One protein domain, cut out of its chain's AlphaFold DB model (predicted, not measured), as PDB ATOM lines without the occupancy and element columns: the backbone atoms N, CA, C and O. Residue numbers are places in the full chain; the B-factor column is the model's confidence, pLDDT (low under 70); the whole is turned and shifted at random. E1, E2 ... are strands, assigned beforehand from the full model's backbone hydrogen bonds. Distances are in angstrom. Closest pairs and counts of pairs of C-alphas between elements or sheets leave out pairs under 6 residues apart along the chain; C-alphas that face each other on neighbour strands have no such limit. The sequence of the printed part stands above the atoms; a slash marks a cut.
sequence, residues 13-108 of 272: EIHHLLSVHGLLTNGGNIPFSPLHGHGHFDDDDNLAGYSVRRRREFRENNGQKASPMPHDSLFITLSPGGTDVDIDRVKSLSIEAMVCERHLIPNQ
ATOM      1  N   GLU A  13     -12.463 -14.624  49.190       90.19
ATOM      2  CA  GLU A  13     -12.690 -14.829  47.756       90.19
ATOM      3  C   GLU A  13     -11.907 -16.062  47.310       90.19
ATOM      4  O   GLU A  13     -10.743 -16.230  47.670       90.19
ATOM      5  N   ILE A  14     -12.526 -16.913  46.498       92.50
ATOM      6  CA  ILE A  14     -11.861 -18.094  45.946       92.50
ATOM      7  C   ILE A  14     -11.164 -17.701  44.639       92.50
ATOM      8  O   ILE A  14     -11.820 -17.390  43.639       92.50
ATOM      9  N   HIS A  15      -9.833 -17.754  44.629       90.75
ATOM     10  CA  HIS A  15      -9.015 -17.394  43.471       90.75
ATOM     11  C   HIS A  15      -9.028 -18.482  42.384       90.75
ATOM     12  O   HIS A  15      -9.298 -18.183  41.221       90.75
ATOM     13  N   HIS A  16      -8.824 -19.750  42.735       90.50
ATOM     14  CA  HIS A  16      -9.094 -20.897  41.855       90.50
ATOM     15  C   HIS A  16      -9.212 -22.187  42.669       90.50
ATOM     16  O   HIS A  16      -8.745 -22.255  43.804       90.50
ATOM     17  N   LEU A  17      -9.852 -23.197  42.078       94.06
ATOM     18  CA  LEU A  17      -9.930 -24.544  42.642       94.06
ATOM     19  C   LEU A  17      -8.692 -25.333  42.207       94.06
ATOM     20  O   LEU A  17      -8.318 -25.256  41.038       94.06
ATOM     21  N   LEU A  18      -8.078 -26.053  43.142       93.44
ATOM     22  CA  LEU A  18      -6.903 -26.897  42.917       93.44
ATOM     23  C   LEU A  18      -7.312 -28.352  42.679       93.44
ATOM     24  O   LEU A  18      -6.839 -28.981  41.738       93.44
ATOM     25  N   SER A  19      -8.226 -28.870  43.501       93.25
ATOM     26  CA  SER A  19      -8.763 -30.223  43.363       93.25
ATOM     27  C   SER A  19     -10.232 -30.268  43.778       93.25
ATOM     28  O   SER A  19     -10.673 -29.539  44.675       93.25
ATOM     29  N   VAL A  20     -11.016 -31.107  43.094       94.56
ATOM     30  CA  VAL A  20     -12.438 -31.320  43.383       94.56
ATOM     31  C   VAL A  20     -12.717 -32.814  43.441       94.56
ATOM     32  O   VAL A  20     -12.476 -33.558  42.494       94.56
ATOM     33  N   HIS A  21     -13.266 -33.235  44.572       94.25
ATOM     34  CA  HIS A  21     -13.514 -34.625  44.913       94.25
ATOM     35  C   HIS A  21     -14.957 -34.797  45.386       94.25
ATOM     36  O   HIS A  21     -15.393 -34.127  46.323       94.25
ATOM     37  N   GLY A  22     -15.711 -35.687  44.747       94.25
ATOM     38  CA  GLY A  22     -17.054 -36.064  45.171       94.25
ATOM     39  C   GLY A  22     -17.016 -37.183  46.194       94.25
ATOM     40  O   GLY A  22     -16.550 -38.277  45.901       94.25
ATOM     41  N   LEU A  23     -17.552 -36.931  47.383       94.75
ATOM     42  CA  LEU A  23     -17.669 -37.917  48.450       94.75
ATOM     43  C   LEU A  23     -19.001 -38.662  48.324       94.75
ATOM     44  O   LEU A  23     -20.080 -38.061  48.377       94.75
ATOM     45  N   LEU A  24     -18.913 -39.978  48.168       92.00
ATOM     46  CA  LEU A  24     -20.048 -40.879  48.019       92.00
ATOM     47  C   LEU A  24     -20.634 -41.288  49.372       92.00
ATOM     48  O   LEU A  24     -19.966 -41.279  50.408       92.00
ATOM     49  N   THR A  25     -21.887 -41.736  49.360       84.50
ATOM     50  CA  THR A  25     -22.583 -42.249  50.555       84.50
ATOM     51  C   THR A  25     -21.910 -43.468  51.189       84.50
ATOM     52  O   THR A  25     -22.008 -43.652  52.400       84.50
ATOM     53  N   ASN A  26     -21.207 -44.278  50.395       86.75
ATOM     54  CA  ASN A  26     -20.466 -45.458  50.846       86.75
ATOM     55  C   ASN A  26     -19.035 -45.141  51.333       86.75
ATOM     56  O   ASN A  26     -18.275 -46.067  51.603       86.75
ATOM     57  N   GLY A  27     -18.658 -43.860  51.419       84.38
ATOM     58  CA  GLY A  27     -17.318 -43.422  51.820       84.38
ATOM     59  C   GLY A  27     -16.279 -43.408  50.693       84.38
ATOM     60  O   GLY A  27     -15.137 -43.032  50.940       84.38
ATOM     61  N   GLY A  28     -16.652 -43.788  49.465       88.56
ATOM     62  CA  GLY A  28     -15.793 -43.639  48.291       88.56
ATOM     63  C   GLY A  28     -15.611 -42.176  47.870       88.56
ATOM     64  O   GLY A  28     -16.397 -41.304  48.244       88.56
ATOM     65  N   ASN A  29     -14.586 -41.915  47.060       90.88
ATOM     66  CA  ASN A  29     -14.316 -40.604  46.477       90.88
ATOM     67  C   ASN A  29     -14.174 -40.728  44.954       90.88
ATOM     68  O   ASN A  29     -13.497 -41.638  44.476       90.88
ATOM     69  N   ILE A  30     -14.798 -39.813  44.215       89.69
ATOM     70  CA  ILE A  30     -14.680 -39.682  42.763       89.69
ATOM     71  C   ILE A  30     -13.978 -38.355  42.440       89.69
ATOM     72  O   ILE A  30     -14.497 -37.297  42.808       89.69
ATOM     73  N   PRO A  31     -12.813 -38.365  41.767       90.31
ATOM     74  CA  PRO A  31     -12.173 -37.136  41.312       90.31
ATOM     75  C   PRO A  31     -12.967 -36.502  40.161       90.31
ATOM     76  O   PRO A  31     -13.476 -37.209  39.293       90.31
ATOM     77  N   PHE A  32     -13.042 -35.173  40.146       90.62
ATOM     78  CA  PHE A  32     -13.588 -34.402  39.030       90.62
ATOM     79  C   PHE A  32     -12.500 -33.520  38.415       90.62
ATOM     80  O   PHE A  32     -11.806 -32.799  39.135       90.62
ATOM     81  N   SER A  33     -12.410 -33.513  37.087       88.12
ATOM     82  CA  SER A  33     -11.451 -32.689  36.336       88.12
ATOM     83  C   SER A  33     -12.067 -31.363  35.849       88.12
ATOM     84  O   SER A  33     -13.260 -31.313  35.541       88.12
ATOM     85  N   PRO A  34     -11.313 -30.254  35.762       88.69
ATOM     86  CA  PRO A  34     -11.845 -28.980  35.276       88.69
ATOM     87  C   PRO A  34     -12.203 -29.042  33.783       88.69
ATOM     88  O   PRO A  34     -11.334 -29.116  32.933       88.69
ATOM     89  N   LEU A  35     -13.480 -28.894  33.424       83.62
ATOM     90  CA  LEU A  35     -13.956 -28.946  32.026       83.62
ATOM     91  C   LEU A  35     -13.458 -27.788  31.138       83.62
ATOM     92  O   LEU A  35     -13.678 -27.785  29.933       83.62
ATOM     93  N   HIS A  36     -12.847 -26.762  31.727       73.06
ATOM     94  CA  HIS A  36     -12.283 -25.616  31.020       73.06
ATOM     95  C   HIS A  36     -10.760 -25.686  31.129       73.06
ATOM     96  O   HIS A  36     -10.235 -25.864  32.223       73.06
ATOM     97  N   GLY A  37     -10.053 -25.522  30.010       61.50
ATOM     98  CA  GLY A  37      -8.587 -25.566  29.985       61.50
ATOM     99  C   GLY A  37      -7.974 -26.939  29.687       61.50
ATOM    100  O   GLY A  37      -6.776 -26.992  29.433       61.50
ATOM    101  N   HIS A  38      -8.764 -28.018  29.607       53.38
ATOM    102  CA  HIS A  38      -8.338 -29.250  28.933       53.38
ATOM    103  C   HIS A  38      -8.418 -29.049  27.416       53.38
ATOM    104  O   HIS A  38      -9.429 -29.306  26.777       53.38
ATOM    105  N   GLY A  39      -7.342 -28.499  26.855       47.56
ATOM    106  CA  GLY A  39      -7.056 -28.509  25.420       47.56
ATOM    107  C   GLY A  39      -6.002 -29.560  25.075       47.56
ATOM    108  O   GLY A  39      -5.154 -29.310  24.222       47.56
ATOM    109  N   HIS A  40      -5.982 -30.691  25.788       51.22
ATOM    110  CA  HIS A  40      -5.129 -31.814  25.421       51.22
ATOM    111  C   HIS A  40      -5.844 -32.593  24.323       51.22
ATOM    112  O   HIS A  40      -6.814 -33.287  24.582       51.22
ATOM    113  N   PHE A  41      -5.374 -32.440  23.085       51.19
ATOM    114  CA  PHE A  41      -5.907 -33.161  21.924       51.19
ATOM    115  C   PHE A  41      -5.730 -34.690  22.013       51.19
ATOM    116  O   PHE A  41      -6.364 -35.401  21.241       51.19
ATOM    117  N   ASP A  42      -4.889 -35.174  22.937       56.53
ATOM    118  CA  ASP A  42      -4.491 -36.582  23.062       56.53
ATOM    119  C   ASP A  42      -5.084 -37.310  24.289       56.53
ATOM    120  O   ASP A  42      -4.860 -38.513  24.423       56.53
ATOM    121  N   ASP A  43      -5.826 -36.634  25.177       59.53
ATOM    122  CA  ASP A  43      -6.452 -37.301  26.332       59.53
ATOM    123  C   ASP A  43      -7.866 -37.790  25.983       59.53
ATOM    124  O   ASP A  43      -8.720 -37.027  25.539       59.53
ATOM    125  N   ASP A  44      -8.098 -39.089  26.183       56.28
ATOM    126  CA  ASP A  44      -9.356 -39.774  25.874       56.28
ATOM    127  C   ASP A  44     -10.479 -39.303  26.826       56.28
ATOM    128  O   ASP A  44     -10.404 -39.413  28.055       56.28
ATOM    129  N   ASP A  45     -11.528 -38.749  26.224       61.44
ATOM    130  CA  ASP A  45     -12.448 -37.731  26.755       61.44
ATOM    131  C   ASP A  45     -13.599 -38.288  27.627       61.44
ATOM    132  O   ASP A  45     -14.756 -37.866  27.535       61.44
ATOM    133  N   ASN A  46     -13.315 -39.244  28.513       60.38
ATOM    134  CA  ASN A  46     -14.316 -39.816  29.422       60.38
ATOM    135  C   ASN A  46     -13.927 -39.592  30.882       60.38
ATOM    136  O   ASN A  46     -13.652 -40.537  31.616       60.38
ATOM    137  N   LEU A  47     -13.917 -38.335  31.326       71.88
ATOM    138  CA  LEU A  47     -13.735 -37.987  32.736       71.88
ATOM    139  C   LEU A  47     -14.949 -37.215  33.255       71.88
ATOM    140  O   LEU A  47     -15.442 -36.283  32.616       71.88
ATOM    141  N   ALA A  48     -15.418 -37.589  34.447       87.12
ATOM    142  CA  ALA A  48     -16.319 -36.743  35.208       87.12
ATOM    143  C   ALA A  48     -15.605 -35.418  35.489       87.12
ATOM    144  O   ALA A  48     -14.437 -35.387  35.884       87.12
ATOM    145  N   GLY A  49     -16.297 -34.307  35.268       89.88
ATOM    146  CA  GLY A  49     -15.681 -32.995  35.333       89.88
ATOM    147  C   GLY A  49     -16.525 -31.945  36.023       89.88
ATOM    148  O   GLY A  49     -17.706 -32.135  36.307       89.88
ATOM    149  N   TYR A  50     -15.908 -30.806  36.305       91.94
ATOM    150  CA  TYR A  50     -16.578 -29.650  36.872       91.94
ATOM    151  C   TYR A  50     -16.330 -28.396  36.040       91.94
ATOM    152  O   TYR A  50     -15.270 -28.189  35.452       91.94
ATOM    153  N   SER A  51     -17.311 -27.503  36.025       92.62
ATOM    154  CA  SER A  51     -17.145 -26.136  35.537       92.62
ATOM    155  C   SER A  51     -17.424 -25.160  36.667       92.62
ATOM    156  O   SER A  51     -18.221 -25.440  37.566       92.62
ATOM    157  N   VAL A  52     -16.752 -24.012  36.636       93.06
ATOM    158  CA  VAL A  52     -16.996 -22.938  37.595       93.06
ATOM    159  C   VAL A  52     -17.528 -21.704  36.892       93.06
ATOM    160  O   VAL A  52     -17.112 -21.358  35.788       93.06
ATOM    161  N   ARG A  53     -18.445 -21.010  37.557       91.88
ATOM    162  CA  ARG A  53     -19.000 -19.744  37.088       91.88
ATOM    163  C   ARG A  53     -18.931 -18.725  38.207       91.88
ATOM    164  O   ARG A  53     -19.524 -18.922  39.266       91.88
ATOM    165  N   ARG A  54     -18.252 -17.608  37.956       90.31
ATOM    166  CA  ARG A  54     -18.293 -16.442  38.841       90.31
ATOM    167  C   ARG A  54     -19.472 -15.558  38.486       90.31
ATOM    168  O   ARG A  54     -19.737 -15.300  37.310       90.31
ATOM    169  N   ARG A  55     -20.183 -15.091  39.506       89.38
ATOM    170  CA  ARG A  55     -21.250 -14.104  39.364       89.38
ATOM    171  C   ARG A  55     -20.958 -12.931  40.283       89.38
ATOM    172  O   ARG A  55     -20.872 -13.115  41.492       89.38
ATOM    173  N   ARG A  56     -20.869 -11.740  39.696       87.06
ATOM    174  CA  ARG A  56     -20.803 -10.488  40.444       87.06
ATOM    175  C   ARG A  56     -22.148 -10.210  41.096       87.06
ATOM    176  O   ARG A  56     -23.182 -10.206  40.420       87.06
ATOM    177  N   GLU A  57     -22.138 -10.005  42.402       79.69
ATOM    178  CA  GLU A  57     -23.316  -9.581  43.140       79.69
ATOM    179  C   GLU A  57     -23.539  -8.088  42.892       79.69
ATOM    180  O   GLU A  57     -22.643  -7.258  43.063       79.69
ATOM    181  N   PHE A  58     -24.742  -7.742  42.437       67.12
ATOM    182  CA  PHE A  58     -25.126  -6.347  42.271       67.12
ATOM    183  C   PHE A  58     -25.243  -5.713  43.658       67.12
ATOM    184  O   PHE A  58     -25.984  -6.204  44.509       67.12
ATOM    185  N   ARG A  59     -24.504  -4.627  43.900       62.78
ATOM    186  CA  ARG A  59     -24.656  -3.859  45.139       62.78
ATOM    187  C   ARG A  59     -25.973  -3.090  45.081       62.78
ATOM    188  O   ARG A  59     -26.169  -2.284  44.176       62.78
ATOM    189  N   GLU A  60     -26.808  -3.242  46.101       48.78
ATOM    190  CA  GLU A  60     -27.595  -2.105  46.572       48.78
ATOM    191  C   GLU A  60     -26.633  -1.159  47.294       48.78
ATOM    192  O   GLU A  60     -25.792  -1.585  48.092       48.78
ATOM    193  N   ASN A  61     -26.695   0.123  46.950       48.81
ATOM    194  CA  ASN A  61     -25.734   1.146  47.350       48.81
ATOM    195  C   ASN A  61     -25.933   1.567  48.824       48.81
ATOM    196  O   ASN A  61     -26.106   2.739  49.131       48.81
ATOM    197  N   ASN A  62     -25.946   0.610  49.755       43.69
ATOM    198  CA  ASN A  62     -26.183   0.845  51.177       43.69
ATOM    199  C   ASN A  62     -24.864   0.999  51.929       43.69
ATOM    200  O   ASN A  62     -24.447   0.069  52.610       43.69
ATOM    201  N   GLY A  63     -24.205   2.157  51.782       50.22
ATOM    202  CA  GLY A  63     -23.295   2.782  52.768       50.22
ATOM    203  C   GLY A  63     -22.129   1.974  53.372       50.22
ATOM    204  O   GLY A  63     -21.391   2.508  54.197       50.22
ATOM    205  N   GLN A  64     -21.934   0.707  53.007       54.00
ATOM    206  CA  GLN A  64     -20.882  -0.152  53.535       54.00
ATOM    207  C   GLN A  64     -19.545   0.284  52.939       54.00
ATOM    208  O   GLN A  64     -19.439   0.473  51.719       54.00
ATOM    209  N   LYS A  65     -18.534   0.426  53.815       55.41
ATOM    210  CA  LYS A  65     -17.138   0.719  53.453       55.41
ATOM    211  C   LYS A  65     -16.772  -0.080  52.204       55.41
ATOM    212  O   LYS A  65     -16.957  -1.295  52.171       55.41
ATOM    213  N   ALA A  66     -16.323   0.615  51.162       59.75
ATOM    214  CA  ALA A  66     -15.977  -0.013  49.898       59.75
ATOM    215  C   ALA A  66     -14.863  -1.043  50.135       59.75
ATOM    216  O   ALA A  66     -13.742  -0.678  50.483       59.75
ATOM    217  N   SER A  67     -15.195  -2.326  49.989       66.81
ATOM    218  CA  SER A  67     -14.201  -3.392  49.872       66.81
ATOM    219  C   SER A  67     -13.294  -3.083  48.674       66.81
ATOM    220  O   SER A  67     -13.813  -2.643  47.642       66.81
ATOM    221  N   PRO A  68     -11.967  -3.293  48.773       71.50
ATOM    222  CA  PRO A  68     -11.063  -3.086  47.642       71.50
ATOM    223  C   PRO A  68     -11.367  -4.046  46.482       71.50
ATOM    224  O   PRO A  68     -11.061  -3.725  45.336       71.50
ATOM    225  N   MET A  69     -12.009  -5.188  46.762       76.69
ATOM    226  CA  MET A  69     -12.453  -6.142  45.747       76.69
ATOM    227  C   MET A  69     -13.978  -6.179  45.593       76.69
ATOM    228  O   MET A  69     -14.698  -6.030  46.590       76.69
ATOM    229  N   PRO A  70     -14.483  -6.438  44.370       78.69
ATOM    230  CA  PRO A  70     -15.893  -6.705  44.130       78.69
ATOM    231  C   PRO A  70     -16.380  -7.946  44.892       78.69
ATOM    232  O   PRO A  70     -15.616  -8.850  45.241       78.69
ATOM    233  N   HIS A  71     -17.687  -7.978  45.149       83.25
ATOM    234  CA  HIS A  71     -18.353  -9.130  45.740       83.25
ATOM    235  C   HIS A  71     -18.753 -10.110  44.640       83.25
ATOM    236  O   HIS A  71     -19.831 -10.004  44.059       83.25
ATOM    237  N   ASP A  72     -17.851 -11.039  44.341       86.75
ATOM    238  CA  ASP A  72     -18.085 -12.124  43.400       86.75
ATOM    239  C   ASP A  72     -18.354 -13.439  44.162       86.75
ATOM    240  O   ASP A  72     -17.725 -13.742  45.180       86.75
ATOM    241  N   SER A  73     -19.324 -14.212  43.674       89.38
ATOM    242  CA  SER A  73     -19.690 -15.532  44.193       89.38
ATOM    243  C   SER A  73     -19.314 -16.609  43.174       89.38
ATOM    244  O   SER A  73     -19.678 -16.509  41.996       89.38
ATOM    245  N   LEU A  74     -18.597 -17.647  43.616       92.81
ATOM    246  CA  LEU A  74     -18.186 -18.777  42.780       92.81
ATOM    247  C   LEU A  74     -19.217 -19.909  42.867       92.81
ATOM    248  O   LEU A  74     -19.540 -20.409  43.946       92.81
ATOM    249  N   PHE A  75     -19.728 -20.335  41.721       94.88
ATOM    250  CA  PHE A  75     -20.612 -21.487  41.586       94.88
ATOM    251  C   PHE A  75     -19.858 -22.610  40.888       94.88
ATOM    252  O   PHE A  75     -19.065 -22.344  39.990       94.88
ATOM    253  N   ILE A  76     -20.124 -23.846  41.296       95.06
ATOM    254  CA  ILE A  76     -19.584 -25.053  40.680       95.06
ATOM    255  C   ILE A  76     -20.735 -25.896  40.147       95.06
ATOM    256  O   ILE A  76     -21.776 -26.005  40.797       95.06
ATOM    257  N   THR A  77     -20.524 -26.473  38.973       93.44
ATOM    258  CA  THR A  77     -21.426 -27.427  38.333       93.44
ATOM    259  C   THR A  77     -20.629 -28.681  38.024       93.44
ATOM    260  O   THR A  77     -19.541 -28.580  37.461       93.44
ATOM    261  N   LEU A  78     -21.169 -29.844  38.378       92.06
ATOM    262  CA  LEU A  78     -20.574 -31.146  38.088       92.06
ATOM    263  C   LEU A  78     -21.204 -31.726  36.819       92.06
ATOM    264  O   LEU A  78     -22.383 -31.497  36.548       92.06
ATOM    265  N   SER A  79     -20.420 -32.476  36.061       89.25
ATOM    266  CA  SER A  79     -20.826 -33.211  34.868       89.25
ATOM    267  C   SER A  79     -20.242 -34.617  34.945       89.25
ATOM    268  O   SER A  79     -19.078 -34.756  35.328       89.25
ATOM    269  N   PRO A  80     -20.994 -35.662  34.574       86.38
ATOM    270  CA  PRO A  80     -20.457 -37.016  34.574       86.38
ATOM    271  C   PRO A  80     -19.538 -37.228  33.361       86.38
ATOM    272  O   PRO A  80     -18.813 -38.216  33.300       86.38
ATOM    273  N   GLY A  81     -19.525 -36.292  32.403       80.69
ATOM    274  CA  GLY A  81     -18.823 -36.470  31.134       80.69
ATOM    275  C   GLY A  81     -19.353 -37.705  30.405       80.69
ATOM    276  O   GLY A  81     -20.551 -37.986  30.465       80.69
ATOM    277  N   GLY A  82     -18.461 -38.452  29.756       73.56
ATOM    278  CA  GLY A  82     -18.755 -39.781  29.205       73.56
ATOM    279  C   GLY A  82     -18.476 -40.946  30.164       73.56
ATOM    280  O   GLY A  82     -18.357 -42.082  29.717       73.56
ATOM    281  N   THR A  83     -18.337 -40.693  31.472       75.38
ATOM    282  CA  THR A  83     -18.164 -41.765  32.469       75.38
ATOM    283  C   THR A  83     -19.497 -42.315  32.967       75.38
ATOM    284  O   THR A  83     -20.494 -41.600  33.015       75.38
ATOM    285  N   ASP A  84     -19.484 -43.548  33.480       78.50
ATOM    286  CA  ASP A  84     -20.606 -44.156  34.216       78.50
ATOM    287  C   ASP A  84     -20.733 -43.633  35.667       78.50
ATOM    288  O   ASP A  84     -21.267 -44.309  36.553       78.50
ATOM    289  N   VAL A  85     -20.204 -42.437  35.960       81.25
ATOM    290  CA  VAL A  85     -20.297 -41.839  37.295       81.25
ATOM    291  C   VAL A  85     -21.738 -41.417  37.576       81.25
ATOM    292  O   VAL A  85     -22.264 -40.467  37.000       81.25
ATOM    293  N   ASP A  86     -22.348 -42.093  38.545       85.75
ATOM    294  CA  ASP A  86     -23.645 -41.724  39.105       85.75
ATOM    295  C   ASP A  86     -23.487 -40.526  40.062       85.75
ATOM    296  O   ASP A  86     -23.194 -40.680  41.254       85.75
ATOM    297  N   ILE A  87     -23.642 -39.314  39.518       85.94
ATOM    298  CA  ILE A  87     -23.517 -38.050  40.265       85.94
ATOM    299  C   ILE A  87     -24.512 -37.958  41.415       85.94
ATOM    300  O   ILE A  87     -24.185 -37.361  42.441       85.94
ATOM    301  N   ASP A  88     -25.685 -38.580  41.299       87.50
ATOM    302  CA  ASP A  88     -26.716 -38.511  42.335       87.50
ATOM    303  C   ASP A  88     -26.273 -39.210  43.634       87.50
ATOM    304  O   ASP A  88     -26.833 -38.973  44.708       87.50
ATOM    305  N   ARG A  89     -25.214 -40.033  43.578       88.50
ATOM    306  CA  ARG A  89     -24.589 -40.649  44.761       88.50
ATOM    307  C   ARG A  89     -23.577 -39.750  45.466       88.50
ATOM    308  O   ARG A  89     -23.150 -40.093  46.576       88.50
ATOM    309  N   VAL A  90     -23.175 -38.633  44.860       91.44
ATOM    310  CA  VAL A  90     -22.255 -37.663  45.465       91.44
ATOM    311  C   VAL A  90     -23.012 -36.847  46.510       91.44
ATOM    312  O   VAL A  90     -23.851 -36.009  46.195       91.44
ATOM    313  N   LYS A  91     -22.705 -37.081  47.787       92.88
ATOM    314  CA  LYS A  91     -23.378 -36.427  48.919       92.88
ATOM    315  C   LYS A  91     -22.759 -35.075  49.267       92.88
ATOM    316  O   LYS A  91     -23.452 -34.164  49.718       92.88
ATOM    317  N   SER A  92     -21.445 -34.959  49.122       94.00
ATOM    318  CA  SER A  92     -20.693 -33.753  49.465       94.00
ATOM    319  C   SER A  92     -19.447 -33.630  48.605       94.00
ATOM    320  O   SER A  92     -18.977 -34.613  48.041       94.00
ATOM    321  N   LEU A  93     -18.892 -32.424  48.538       95.31
ATOM    322  CA  LEU A  93     -17.645 -32.153  47.838       95.31
ATOM    323  C   LEU A  93     -16.525 -31.882  48.840       95.31
ATOM    324  O   LEU A  93     -16.710 -31.113  49.782       95.31
ATOM    325  N   SER A  94     -15.367 -32.489  48.605       95.88
ATOM    326  CA  SER A  94     -14.090 -32.070  49.171       95.88
ATOM    327  C   SER A  94     -13.382 -31.223  48.119       95.88
ATOM    328  O   SER A  94     -13.133 -31.695  47.011       95.88
ATOM    329  N   ILE A  95     -13.121 -29.959  48.440       96.69
ATOM    330  CA  ILE A  95     -12.555 -28.988  47.504       96.69
ATOM    331  C   ILE A  95     -11.316 -28.381  48.140       96.69
ATOM    332  O   ILE A  95     -11.392 -27.812  49.228       96.69
ATOM    333  N   GLU A  96     -10.201 -28.457  47.429       97.12
ATOM    334  CA  GLU A  96      -9.001 -27.692  47.736       97.12
ATOM    335  C   GLU A  96      -8.967 -26.457  46.836       97.12
ATOM    336  O   GLU A  96      -9.249 -26.540  45.637       97.12
ATOM    337  N   ALA A  97      -8.658 -25.291  47.396       96.06
ATOM    338  CA  ALA A  97      -8.695 -24.041  46.651       96.06
ATOM    339  C   ALA A  97      -7.683 -23.027  47.177       96.06
ATOM    340  O   ALA A  97      -7.420 -22.955  48.377       96.06
ATOM    341  N   MET A  98      -7.189 -22.177  46.278       95.25
ATOM    342  CA  MET A  98      -6.497 -20.954  46.666       95.25
ATOM    343  C   MET A  98      -7.519 -19.882  47.040       95.25
ATOM    344  O   MET A  98      -8.458 -19.603  46.286       95.25
ATOM    345  N   VAL A  99      -7.313 -19.259  48.197       92.88
ATOM    346  CA  VAL A  99      -8.247 -18.306  48.797       92.88
ATOM    347  C   VAL A  99      -7.529 -17.000  49.124       92.88
ATOM    348  O   VAL A  99      -6.401 -17.009  49.608       92.88
ATOM    349  N   CYS A 100      -8.205 -15.880  48.886       89.62
ATOM    350  CA  CYS A 100      -7.740 -14.536  49.212       89.62
ATOM    351  C   CYS A 100      -8.675 -13.876  50.233       89.62
ATOM    352  O   CYS A 100      -9.891 -14.056  50.179       89.62
ATOM    353  N   GLU A 101      -8.134 -13.053  51.129       88.31
ATOM    354  CA  GLU A 101      -8.936 -12.214  52.023       88.31
ATOM    355  C   GLU A 101      -9.376 -10.928  51.304       88.31
ATOM    356  O   GLU A 101      -8.548 -10.163  50.807       88.31
ATOM    357  N   ARG A 102     -10.687 -10.657  51.254       84.56
ATOM    358  CA  ARG A 102     -11.237  -9.520  50.487       84.56
ATOM    359  C   ARG A 102     -10.960  -8.165  51.110       84.56
ATOM    360  O   ARG A 102     -10.921  -7.159  50.407       84.56
ATOM    361  N   HIS A 103     -10.833  -8.142  52.430       79.75
ATOM    362  CA  HIS A 103     -10.723  -6.921  53.215       79.75
ATOM    363  C   HIS A 103      -9.284  -6.588  53.596       79.75
ATOM    364  O   HIS A 103      -9.066  -5.588  54.277       79.75
ATOM    365  N   LEU A 104      -8.306  -7.366  53.121       81.50
ATOM    366  CA  LEU A 104      -6.904  -7.048  53.324       81.50
ATOM    367  C   LEU A 104      -6.572  -5.734  52.609       81.50
ATOM    368  O   LEU A 104      -6.685  -5.618  51.387       81.50
ATOM    369  N   ILE A 105      -6.133  -4.739  53.377       83.31
ATOM    370  CA  ILE A 105      -5.650  -3.464  52.852       83.31
ATOM    371  C   ILE A 105      -4.156  -3.369  53.187       83.31
ATOM    372  O   ILE A 105      -3.803  -2.941  54.285       83.31
ATOM    373  N   PRO A 106      -3.253  -3.758  52.265       80.62
ATOM    374  CA  PRO A 106      -1.835  -3.922  52.586       80.62
ATOM    375  C   PRO A 106      -1.140  -2.676  53.136       80.62
ATOM    376  O   PRO A 106      -0.224  -2.790  53.939       80.62
ATOM    377  N   ASN A 107      -1.581  -1.476  52.747       78.88
ATOM    378  CA  ASN A 107      -1.009  -0.224  53.252       78.88
ATOM    379  C   ASN A 107      -1.430   0.112  54.698       78.88
ATOM    380  O   ASN A 107      -0.888   1.050  55.274       78.88
ATOM    381  N   GLN A 108      -2.388  -0.622  55.271       81.25
ATOM    382  CA  GLN A 108      -2.795  -0.513  56.674       81.25
ATOM    383  C   GLN A 108      -2.093  -1.540  57.568       81.25
ATOM    384  O   GLN A 108      -2.259  -1.489  58.785       81.25
TER     385      GLN A 108
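This is residues 13 to 108 of the 272 residues of an uncharacterized protein of Anopheles maculatus (UniProt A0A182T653). One strongly twisted sheet of five strands folds back on itself like a loose clasp: the long hairpin of E3 and E4 makes one leaf, E1 and E5 make the other, facing it, and short E2 is the hinge between them. The loop of residues 37 to 43 sticks out from this body, and residues 57 to 71, the far turn of the E3 and E4 hairpin, make a long loop away from the hinge. The printed part has 96 residues, with no named helix and five named strands, E1 to E5 along the chain; the class is all strand, though under half of the residues, 46 of 96, are in named elements. The sheet is mixed, in the order E4, E3, E2, E1, E5, and curled like part of a barrel. The whole is loose, with a radius of gyration of the C-alphas of 17.4 A and spans of 50 by 34 by 25 A.

Start with E1, residues 13 to 24, which bends by 87 degrees at residue 16. Its hairpin partner E2, residues 29 to 34, is antiparallel to it at 143 degrees; look for N 30 and O 22, 2.9 A apart. E2 pairs in a staggered way, with E1 over residues 29 to 32 and over 33 to 34 with E3, residues 49 to 56. E3 and E2 are parallel at 60 degrees, with N 50 and O 33 within hydrogen-bond range at 2.8 A. E4, residues 72 to 79, forms a hairpin with E3, antiparallel at 158 degrees; N 53 and O 75 are 2.8 A apart. E5, residues 90 to 101, bends by 67 degrees at residue 98 and is antiparallel to E1 at 163 degrees, with N 21 and O 94 at 2.9 A. In this folded sheet, one sheet bent back into two leaves, E4 and E3 face E1 and E5; the closest C-alphas of E1 and E4 are those of Ile 14 and Leu 74, 7.1 A apart. E3 and E5 are apart. E4 and E5 are the edge strands.

Find C-alpha 13 at (-12.690, -14.829, 47.756), where E1 begins its 27.1 A. E2 spans 16.3 A, E3 23.6 A and E4 22.9 A. E5 runs 29.5 A to C-alpha 101 at (-8.936, -12.214, 52.023).

The two C-alphas farthest apart are those of Asp 42 and Gly 63, 52.8 A. The printed part has no cut. The links from E2 to E3 and from E3 to E4 are long. The model's confidence is under 70 at residues 37 to 46 and 58 to 67; the mean pLDDT of the printed part is 81.2.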